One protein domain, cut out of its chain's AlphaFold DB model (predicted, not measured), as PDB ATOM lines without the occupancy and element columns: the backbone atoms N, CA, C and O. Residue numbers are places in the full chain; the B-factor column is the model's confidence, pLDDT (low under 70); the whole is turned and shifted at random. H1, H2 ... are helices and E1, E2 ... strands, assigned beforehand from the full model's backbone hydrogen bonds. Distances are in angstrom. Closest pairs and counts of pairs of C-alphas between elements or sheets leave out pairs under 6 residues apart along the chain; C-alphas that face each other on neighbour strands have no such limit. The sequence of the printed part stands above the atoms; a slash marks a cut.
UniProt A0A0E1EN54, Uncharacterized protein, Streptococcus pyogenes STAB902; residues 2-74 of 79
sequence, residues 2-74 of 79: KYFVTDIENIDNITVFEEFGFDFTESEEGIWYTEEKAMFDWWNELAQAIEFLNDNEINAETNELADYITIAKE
ATOM      1  N   LYS A   2      10.792  33.361  28.238       96.69
ATOM      2  CA  LYS A   2      11.864  33.890  27.390       96.69
ATOM      3  C   LYS A   2      11.978  33.023  26.141       96.69
ATOM      4  O   LYS A   2      11.961  31.801  26.276       96.69
ATOM      5  N   TYR A   3      12.081  33.659  24.983       97.81
ATOM      6  CA  TYR A   3      12.367  33.022  23.703       97.81
ATOM      7  C   TYR A   3      13.762  33.465  23.277       97.81
ATOM      8  O   TYR A   3      13.990  34.662  23.081       97.81
ATOM      9  N   PHE A   4      14.707  32.529  23.245       97.44
ATOM     10  CA  PHE A   4      16.116  32.843  23.042       97.44
ATOM     11  C   PHE A   4      16.453  32.826  21.562       97.44
ATOM     12  O   PHE A   4      16.015  31.944  20.832       97.44
ATOM     13  N   VAL A   5      17.286  33.768  21.125       96.12
ATOM     14  CA  VAL A   5      17.695  33.855  19.716       96.12
ATOM     15  C   VAL A   5      18.397  32.580  19.230       96.12
ATOM     16  O   VAL A   5      18.321  32.238  18.061       96.12
ATOM     17  N   THR A   6      19.015  31.819  20.137       95.81
ATOM     18  CA  THR A   6      19.640  30.518  19.845       95.81
ATOM     19  C   THR A   6      18.655  29.443  19.388       95.81
ATOM     20  O   THR A   6      19.092  28.421  18.870       95.81
ATOM     21  N   ASP A   7      17.355  29.656  19.601       97.38
ATOM     22  CA  ASP A   7      16.287  28.759  19.156       97.38
ATOM     23  C   ASP A   7      15.797  29.096  17.729       97.38
ATOM     24  O   ASP A   7      14.949  28.383  17.197       97.38
ATOM     25  N   ILE A   8      16.299  30.177  17.111       97.06
ATOM     26  CA  ILE A   8      15.991  30.551  15.723       97.06
ATOM     27  C   ILE A   8      16.943  29.808  14.782       97.06
ATOM     28  O   ILE A   8      18.162  29.991  14.831       97.06
ATOM     29  N   GLU A   9      16.385  28.989  13.894       94.62
ATOM     30  CA  GLU A   9      17.152  28.367  12.815       94.62
ATOM     31  C   GLU A   9      17.566  29.421  11.778       94.62
ATOM     32  O   GLU A   9      16.823  30.359  11.498       94.62
ATOM     33  N   ASN A  10      18.765  29.273  11.206       96.25
ATOM     34  CA  ASN A  10      19.327  30.199  10.210       96.25
ATOM     35  C   ASN A  10      19.409  31.659  10.690       96.25
ATOM     36  O   ASN A  10      19.285  32.598   9.907       96.25
ATOM     37  N   ILE A  11      19.650  31.858  11.988       95.88
ATOM     38  CA  ILE A  11      19.745  33.178  12.623       95.88
ATOM     39  C   ILE A  11      20.745  34.133  11.947       95.88
ATOM     40  O   ILE A  11      20.544  35.349  11.945       95.88
ATOM     41  N   ASP A  12      21.800  33.610  11.325       96.06
ATOM     42  CA  ASP A  12      22.786  34.422  10.606       96.06
ATOM     43  C   ASP A  12      22.155  35.236   9.459       96.06
ATOM     44  O   ASP A  12      22.652  36.314   9.136       96.06
ATOM     45  N   ASN A  13      21.010  34.796   8.920       96.44
ATOM     46  CA  ASN A  13      20.254  35.520   7.894       96.44
ATOM     47  C   ASN A  13      19.598  36.808   8.412       96.44
ATOM     48  O   ASN A  13      19.239  37.668   7.609       96.44
ATOM     49  N   ILE A  14      19.427  36.953   9.730       95.81
ATOM     50  CA  ILE A  14      18.705  38.081  10.338       95.81
ATOM     51  C   ILE A  14      19.559  38.947  11.265       95.81
ATOM     52  O   ILE A  14      19.217  40.105  11.489       95.81
ATOM     53  N   THR A  15      20.698  38.448  11.756       94.44
ATOM     54  CA  THR A  15      21.584  39.242  12.635       94.44
ATOM     55  C   THR A  15      22.248  40.431  11.940       94.44
ATOM     56  O   THR A  15      22.799  41.308  12.603       94.44
ATOM     57  N   VAL A  16      22.194  40.474  10.608       91.94
ATOM     58  CA  VAL A  16      22.712  41.580   9.796       91.94
ATOM     59  C   VAL A  16      21.842  42.838   9.863       91.94
ATOM     60  O   VAL A  16      22.324  43.916   9.519       91.94
ATOM     61  N   PHE A  17      20.580  42.716  10.285       93.75
ATOM     62  CA  PHE A  17      19.640  43.833  10.349       93.75
ATOM     63  C   PHE A  17      19.750  44.563  11.687       93.75
ATOM     64  O   PHE A  17      19.734  43.943  12.750       93.75
ATOM     65  N   GLU A  18      19.835  45.895  11.650       93.12
ATOM     66  CA  GLU A  18      19.943  46.714  12.865       93.12
ATOM     67  C   GLU A  18      18.695  46.563  13.752       93.12
ATOM     68  O   GLU A  18      18.808  46.529  14.978       93.12
ATOM     69  N   GLU A  19      17.524  46.390  13.132       92.62
ATOM     70  CA  GLU A  19      16.230  46.117  13.765       92.62
ATOM     71  C   GLU A  19      16.288  44.922  14.721       92.62
ATOM     72  O   GLU A  19      15.715  44.979  15.810       92.62
ATOM     73  N   PHE A  20      17.055  43.880  14.375       91.31
ATOM     74  CA  PHE A  20      17.235  42.707  15.230       91.31
ATOM     75  C   PHE A  20      17.856  43.092  16.580       91.31
ATOM     76  O   PHE A  20      17.452  42.599  17.629       91.31
ATOM     77  N   GLY A  21      18.806  44.029  16.586       88.94
ATOM     78  CA  GLY A  21      19.438  44.506  17.817       88.94
ATOM     79  C   GLY A  21      18.516  45.333  18.720       88.94
ATOM     80  O   GLY A  21      18.808  45.471  19.908       88.94
ATOM     81  N   PHE A  22      17.418  45.884  18.190       92.00
ATOM     82  CA  PHE A  22      16.459  46.687  18.959       92.00
ATOM     83  C   PHE A  22      15.324  45.856  19.567       92.00
ATOM     84  O   PHE A  22      14.794  46.229  20.614       92.00
ATOM     85  N   ASP A  23      14.975  44.740  18.932       94.06
ATOM     86  CA  ASP A  23      13.838  43.896  19.314       94.06
ATOM     87  C   ASP A  23      14.170  42.882  20.423       94.06
ATOM     88  O   ASP A  23      13.286  42.407  21.141       94.06
ATOM     89  N   PHE A  24      15.450  42.562  20.611       95.50
ATOM     90  CA  PHE A  24      15.900  41.605  21.618       95.50
ATOM     91  C   PHE A  24      16.638  42.289  22.774       95.50
ATOM     92  O   PHE A  24      17.189  43.379  22.660       95.50
ATOM     93  N   THR A  25      16.655  41.629  23.930       95.62
ATOM     94  CA  THR A  25      17.381  42.065  25.129       95.62
ATOM     95  C   THR A  25      18.428  41.029  25.515       95.62
ATOM     96  O   THR A  25      18.169  39.827  25.473       95.62
ATOM     97  N   GLU A  26      19.608  41.480  25.934       95.44
ATOM     98  CA  GLU A  26      20.672  40.608  26.433       95.44
ATOM     99  C   GLU A  26      20.357  40.093  27.853       95.44
ATOM    100  O   GLU A  26      19.979  40.851  28.749       95.44
ATOM    101  N   SER A  27      20.488  38.781  28.072       95.38
ATOM    102  CA  SER A  27      20.392  38.164  29.404       95.38
ATOM    103  C   SER A  27      21.692  38.294  30.205       95.38
ATOM    104  O   SER A  27      22.738  38.650  29.676       95.38
ATOM    105  N   GLU A  28      21.655  37.929  31.492       94.50
ATOM    106  CA  GLU A  28      22.847  37.927  32.359       94.50
ATOM    107  C   GLU A  28      23.977  37.008  31.855       94.50
ATOM    108  O   GLU A  28      25.141  37.223  32.181       94.50
ATOM    109  N   GLU A  29      23.640  35.995  31.052       93.69
ATOM    110  CA  GLU A  29      24.585  35.040  30.460       93.69
ATOM    111  C   GLU A  29      25.079  35.480  29.067       93.69
ATOM    112  O   GLU A  29      25.807  34.737  28.411       93.69
ATOM    113  N   GLY A  30      24.683  36.671  28.597       93.12
ATOM    114  CA  GLY A  30      25.042  37.200  27.276       93.12
ATOM    115  C   GLY A  30      24.207  36.642  26.118       93.12
ATOM    116  O   GLY A  30      24.522  36.868  24.952       93.12
ATOM    117  N   ILE A  31      23.142  35.887  26.411       93.50
ATOM    118  CA  ILE A  31      22.246  35.319  25.394       93.50
ATOM    119  C   ILE A  31      21.070  36.268  25.179       93.50
ATOM    120  O   ILE A  31      20.390  36.637  26.140       93.50
ATOM    121  N   TRP A  32      20.814  36.648  23.932       95.56
ATOM    122  CA  TRP A  32      19.726  37.555  23.578       95.56
ATOM    123  C   TRP A  32      18.374  36.833  23.577       95.56
ATOM    124  O   TRP A  32      18.277  35.657  23.213       95.56
ATOM    125  N   TYR A  33      17.323  37.521  24.020       96.94
ATOM    126  CA  TYR A  33      15.971  36.971  24.109       96.94
ATOM    127  C   TYR A  33      14.892  38.048  23.962       96.94
ATOM    128  O   TYR A  33      15.145  39.233  24.167       96.94
ATOM    129  N   THR A  34      13.669  37.615  23.662       97.12
ATOM    130  CA  THR A  34      12.448  38.424  23.794       97.12
ATOM    131  C   THR A  34      11.438  37.694  24.679       97.12
ATOM    132  O   THR A  34      11.492  36.471  24.843       97.12
ATOM    133  N   GLU A  35      10.524  38.434  25.304       97.38
ATOM    134  CA  GLU A  35       9.373  37.855  26.014       97.38
ATOM    135  C   GLU A  35       8.102  37.852  25.151       97.38
ATOM    136  O   GLU A  35       7.080  37.272  25.536       97.38
ATOM    137  N   GLU A  36       8.172  38.451  23.959       97.38
ATOM    138  CA  GLU A  36       7.074  38.555  23.009       97.38
ATOM    139  C   GLU A  36       7.130  37.419  21.984       97.38
ATOM    140  O   GLU A  36       7.926  37.432  21.048       97.38
ATOM    141  N   LYS A  37       6.241  36.425  22.131       96.69
ATOM    142  CA  LYS A  37       6.206  35.268  21.219       96.69
ATOM    143  C   LYS A  37       5.996  35.682  19.761       96.69
ATOM    144  O   LYS A  37       6.632  35.126  18.884       96.69
ATOM    145  N   ALA A  38       5.112  36.648  19.509       96.94
ATOM    146  CA  ALA A  38       4.803  37.091  18.151       96.94
ATOM    147  C   ALA A  38       6.024  37.709  17.450       96.94
ATOM    148  O   ALA A  38       6.246  37.447  16.276       96.94
ATOM    149  N   MET A  39       6.831  38.480  18.184       96.81
ATOM    150  CA  MET A  39       8.092  39.030  17.688       96.81
ATOM    151  C   MET A  39       9.108  37.916  17.412       96.81
ATOM    152  O   MET A  39       9.715  37.894  16.347       96.81
ATOM    153  N   PHE A  40       9.252  36.960  18.336       97.62
ATOM    154  CA  PHE A  40      10.118  35.797  18.130       97.62
ATOM    155  C   PHE A  40       9.714  34.984  16.891       97.62
ATOM    156  O   PHE A  40      10.558  34.681  16.052       97.62
ATOM    157  N   ASP A  41       8.425  34.656  16.766       97.81
ATOM    158  CA  ASP A  41       7.891  33.883  15.643       97.81
ATOM    159  C   ASP A  41       8.123  34.615  14.313       97.81
ATOM    160  O   ASP A  41       8.490  33.976  13.334       97.81
ATOM    161  N   TRP A  42       7.965  35.944  14.288       97.69
ATOM    162  CA  TRP A  42       8.193  36.755  13.090       97.69
ATOM    163  C   TRP A  42       9.660  36.755  12.650       97.69
ATOM    164  O   TRP A  42       9.947  36.567  11.471       97.69
ATOM    165  N   TRP A  43      10.600  36.908  13.588       97.81
ATOM    166  CA  TRP A  43      12.030  36.826  13.277       97.81
ATOM    167  C   TRP A  43      12.444  35.420  12.827       97.81
ATOM    168  O   TRP A  43      13.247  35.289  11.904       97.81
ATOM    169  N   ASN A  44      11.866  34.372  13.421       98.12
ATOM    170  CA  ASN A  44      12.087  32.995  12.975       98.12
ATOM    171  C   ASN A  44      11.536  32.762  11.556       98.12
ATOM    172  O   ASN A  44      12.217  32.180  10.716       98.12
ATOM    173  N   GLU A  45      10.342  33.279  11.256       98.44
ATOM    174  CA  GLU A  45       9.764  33.226   9.910       98.44
ATOM    175  C   GLU A  45      10.632  33.974   8.895       98.44
ATOM    176  O   GLU A  45      10.885  33.457   7.811       98.44
ATOM    177  N   LEU A  46      11.142  35.157   9.253       98.31
ATOM    178  CA  LEU A  46      12.036  35.931   8.395       98.31
ATOM    179  C   LEU A  46      13.341  35.179   8.096       98.31
ATOM    180  O   LEU A  46      13.756  35.123   6.939       98.31
ATOM    181  N   ALA A  47      13.970  34.582   9.112       98.25
ATOM    182  CA  ALA A  47      15.209  33.822   8.943       98.25
ATOM    183  C   ALA A  47      15.032  32.637   7.986       98.25
ATOM    184  O   ALA A  47      15.864  32.422   7.100       98.25
ATOM    185  N   GLN A  48      13.923  31.906   8.126       98.50
ATOM    186  CA  GLN A  48      13.597  30.784   7.250       98.50
ATOM    187  C   GLN A  48      13.158  31.230   5.851       98.50
ATOM    188  O   GLN A  48      13.518  30.584   4.870       98.50
ATOM    189  N   ALA A  49      12.445  32.352   5.729       98.50
ATOM    190  CA  ALA A  49      12.072  32.915   4.436       98.50
ATOM    191  C   ALA A  49      13.306  33.335   3.625       98.50
ATOM    192  O   ALA A  49      13.397  33.016   2.442       98.50
ATOM    193  N   ILE A  50      14.275  34.014   4.252       98.19
ATOM    194  CA  ILE A  50      15.534  34.396   3.593       98.19
ATOM    195  C   ILE A  50      16.327  33.151   3.186       98.19
ATOM    196  O   ILE A  50      16.838  33.107   2.067       98.19
ATOM    197  N   GLU A  51      16.375  32.120   4.037       98.25
ATOM    198  CA  GLU A  51      17.023  30.853   3.681       98.25
ATOM    199  C   GLU A  51      16.372  30.221   2.449       98.25
ATOM    200  O   GLU A  51      17.056  29.889   1.484       98.25
ATOM    201  N   PHE A  52      15.039  30.137   2.433       98.56
ATOM    202  CA  PHE A  52      14.294  29.617   1.293       98.56
ATOM    203  C   PHE A  52      14.596  30.393   0.006       98.56
ATOM    204  O   PHE A  52      14.785  29.789  -1.051       98.56
ATOM    205  N   LEU A  53      14.650  31.725   0.072       98.50
ATOM    206  CA  LEU A  53      14.974  32.561  -1.084       98.50
ATOM    207  C   LEU A  53      16.392  32.284  -1.601       98.50
ATOM    208  O   LEU A  53      16.576  32.145  -2.811       98.50
ATOM    209  N   ASN A  54      17.365  32.151  -0.696       97.12
ATOM    210  CA  ASN A  54      18.751  31.834  -1.036       97.12
ATOM    211  C   ASN A  54      18.876  30.440  -1.674       97.12
ATOM    212  O   ASN A  54      19.460  30.317  -2.752       97.12
ATOM    213  N   ASP A  55      18.277  29.415  -1.063       98.00
ATOM    214  CA  ASP A  55      18.314  28.022  -1.535       98.00
ATOM    215  C   ASP A  55      17.685  27.838  -2.922       98.00
ATOM    216  O   ASP A  55      18.074  26.946  -3.680       98.00
ATOM    217  N   ASN A  56      16.714  28.687  -3.267       98.12
ATOM    218  CA  ASN A  56      16.005  28.645  -4.545       98.12
ATOM    219  C   ASN A  56      16.500  29.695  -5.554       98.12
ATOM    220  O   ASN A  56      15.888  29.856  -6.610       98.12
ATOM    221  N   GLU A  57      17.594  30.404  -5.250       97.81
ATOM    222  CA  GLU A  57      18.173  31.462  -6.091       97.81
ATOM    223  C   GLU A  57      17.149  32.556  -6.488       97.81
ATOM    224  O   GLU A  57      17.190  33.116  -7.589       97.81
ATOM    225  N   ILE A  58      16.205  32.873  -5.592       98.00
ATOM    226  CA  ILE A  58      15.156  33.874  -5.815       98.00
ATOM    227  C   ILE A  58      15.692  35.255  -5.435       98.00
ATOM    228  O   ILE A  58      16.010  35.527  -4.279       98.00
ATOM    229  N   ASN A  59      15.745  36.166  -6.407       94.88
ATOM    230  CA  ASN A  59      16.151  37.545  -6.150       94.88
ATOM    231  C   ASN A  59      15.063  38.312  -5.374       94.88
ATOM    232  O   ASN A  59      14.011  38.620  -5.935       94.88
ATOM    233  N   ALA A  60      15.350  38.664  -4.121       92.94
ATOM    234  CA  ALA A  60      14.478  39.448  -3.247       92.94
ATOM    235  C   ALA A  60      15.085  40.829  -2.942       92.94
ATOM    236  O   ALA A  60      15.425  41.149  -1.807       92.94
ATOM    237  N   GLU A  61      15.254  41.655  -3.976       92.50
ATOM    238  CA  GLU A  61      15.707  43.041  -3.813       92.50
ATOM    239  C   GLU A  61      14.581  43.890  -3.195       92.50
ATOM    240  O   GLU A  61      13.636  44.286  -3.879       92.50
ATOM    241  N   THR A  62      14.670  44.153  -1.889       93.50
ATOM    242  CA  THR A  62      13.697  44.957  -1.134       93.50
ATOM    243  C   THR A  62      14.369  45.816  -0.055       93.50
ATOM    244  O   THR A  62      15.485  45.541   0.382       93.50
ATOM    245  N   ASN A  63      13.670  46.875   0.367       91.75
ATOM    246  CA  ASN A  63      14.042  47.741   1.487       91.75
ATOM    247  C   ASN A  63      13.203  47.478   2.752       91.75
ATOM    248  O   ASN A  63      13.441  48.126   3.767       91.75
ATOM    249  N   GLU A  64      12.216  46.577   2.701       95.25
ATOM    250  CA  GLU A  64      11.355  46.250   3.841       95.25
ATOM    251  C   GLU A  64      11.545  44.785   4.249       95.25
ATOM    252  O   GLU A  64      11.435  43.879   3.429       95.25
ATOM    253  N   LEU A  65      11.789  44.524   5.537       96.75
ATOM    254  CA  LEU A  65      12.019  43.157   6.027       96.75
ATOM    255  C   LEU A  65      10.824  42.226   5.767       96.75
ATOM    256  O   LEU A  65      10.995  41.058   5.425       96.75
ATOM    257  N   ALA A  66       9.603  42.754   5.883       97.25
ATOM    258  CA  ALA A  66       8.376  42.000   5.644       97.25
ATOM    259  C   ALA A  66       8.229  41.522   4.184       97.25
ATOM    260  O   ALA A  66       7.538  40.528   3.927       97.25
ATOM    261  N   ASP A  67       8.888  42.185   3.233       98.12
ATOM    262  CA  ASP A  67       8.826  41.798   1.827       98.12
ATOM    263  C   ASP A  67       9.580  40.495   1.563       98.12
ATOM    264  O   ASP A  67       9.126  39.719   0.731       98.12
ATOM    265  N   TYR A  68      10.658  40.181   2.294       98.25
ATOM    266  CA  TYR A  68      11.333  38.883   2.154       98.25
ATOM    267  C   TYR A  68      10.367  37.723   2.417       98.25
ATOM    268  O   TYR A  68      10.281  36.789   1.620       98.25
ATOM    269  N   ILE A  69       9.573  37.812   3.488       98.38
ATOM    270  CA  ILE A  69       8.552  36.805   3.816       98.38
ATOM    271  C   ILE A  69       7.483  36.749   2.719       98.38
ATOM    272  O   ILE A  69       7.068  35.666   2.304       98.38
ATOM    273  N   THR A  70       7.033  37.909   2.237       98.25
ATOM    274  CA  THR A  70       6.002  37.994   1.193       98.25
ATOM    275  C   THR A  70       6.480  37.350  -0.109       98.25
ATOM    276  O   THR A  70       5.802  36.470  -0.635       98.25
ATOM    277  N   ILE A  71       7.676  37.709  -0.578       98.44
ATOM    278  CA  ILE A  71       8.292  37.155  -1.788       98.44
ATOM    279  C   ILE A  71       8.514  35.648  -1.623       98.44
ATOM    280  O   ILE A  71       8.213  34.883  -2.539       98.44
ATOM    281  N   ALA A  72       8.979  35.188  -0.457       98.50
ATOM    282  CA  ALA A  72       9.147  33.761  -0.194       98.50
ATOM    283  C   ALA A  72       7.810  33.009  -0.325       98.50
ATOM    284  O   ALA A  72       7.733  32.000  -1.030       98.50
ATOM    285  N   LYS A  73       6.731  33.527   0.278       98.44
ATOM    286  CA  LYS A  73       5.383  32.930   0.201       98.44
ATOM    287  C   LYS A  73       4.830  32.907  -1.219       98.44
ATOM    288  O   LYS A  73       4.255  31.904  -1.636       98.44
ATOM    289  N   GLU A  74       5.038  33.973  -1.988       98.06
ATOM    290  CA  GLU A  74       4.662  34.025  -3.409       98.06
ATOM    291  C   GLU A  74       5.389  32.967  -4.257       98.06
ATOM    292  O   GLU A  74       4.876  32.553  -5.297       98.06
TER     293      GLU A  74
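Overview. This is residues 2 to 74 of the 79 residues of an uncharacterized protein of Streptococcus pyogenes STAB902 (UniProt A0A0E1EN54). One long helix, H2, runs through much of the length of the domain, and H3 packs steeply on its later part, residues 45 to 53. Towards the other end, the short strand E1 forms a small patch with residues 3 to 4 and residues 25 to 26, the short helix H1 lies near by, and residues 2 to 17, with no named element, wind beside H2. The printed part has 73 residues with three named helices and one named strand, in the order H1, E1, H2, H3 along the chain. The class is mostly helix, with 35 residues in helices and 3 in the strand. The whole is compact, with a radius of gyration of the C-alphas of 12.6 A, and its outline is only just elongated, spanning 39 by 20 by 19 A.

Along the chain. H2 is residues 37 to 55, 26.8 A from first to last C-alpha, from C-alpha 37 at (6.206, 35.268, 21.219) to C-alpha 55 at (18.314, 28.022, -1.535). H3 is residues 65 to 74, 15.1 A long, and C-alpha 74 is at (4.662, 34.025, -3.409). E1 is residues 32 to 34, 7.3 A long. H1 is residues 18 to 23, 9.3 A long, and begins with C-alpha 18 at (19.943, 46.714, 12.865).

Arrangement. H2 touches H3, with residues 45 to 53 of H2 alone; the closest C-alphas are those of Ala 49 and Ile 69, 5.3 A apart. H2 and H3 stand at a steep tilt of 59 degrees and run the same way. H1 and H2 are close but not clearly touching, the closest C-alphas being those of Asp 23 and Met 39, 7.7 A apart. They stand at a shallow tilt of 28 degrees and run opposite ways. E1 pairs with no named strand, but residues 33 to 34 of it pair antiparallel with residues 3 to 4, and residues 32 to 33 pair antiparallel with residues 25 to 26. The closest C-alphas of E1 and H2 are those of Thr 34 and Phe 40, 6.7 A apart. H3 is apart from H1 and from E1. In H2 every O i to N i+4 pair is within hydrogen-bond range; in H1 it is 1 of 2 and in H3 5 of 6.

Size, cuts and confidence. The two C-alphas farthest apart are those of Glu 28 and Glu 74, at 40.3 A. The printed part has no cut. The link from E1 to H2 is tight, those from H1 to E1 and from H2 to H3 are short, and no link is long. The mean pLDDT of the printed part is 96.2, and no printed residue is under 70.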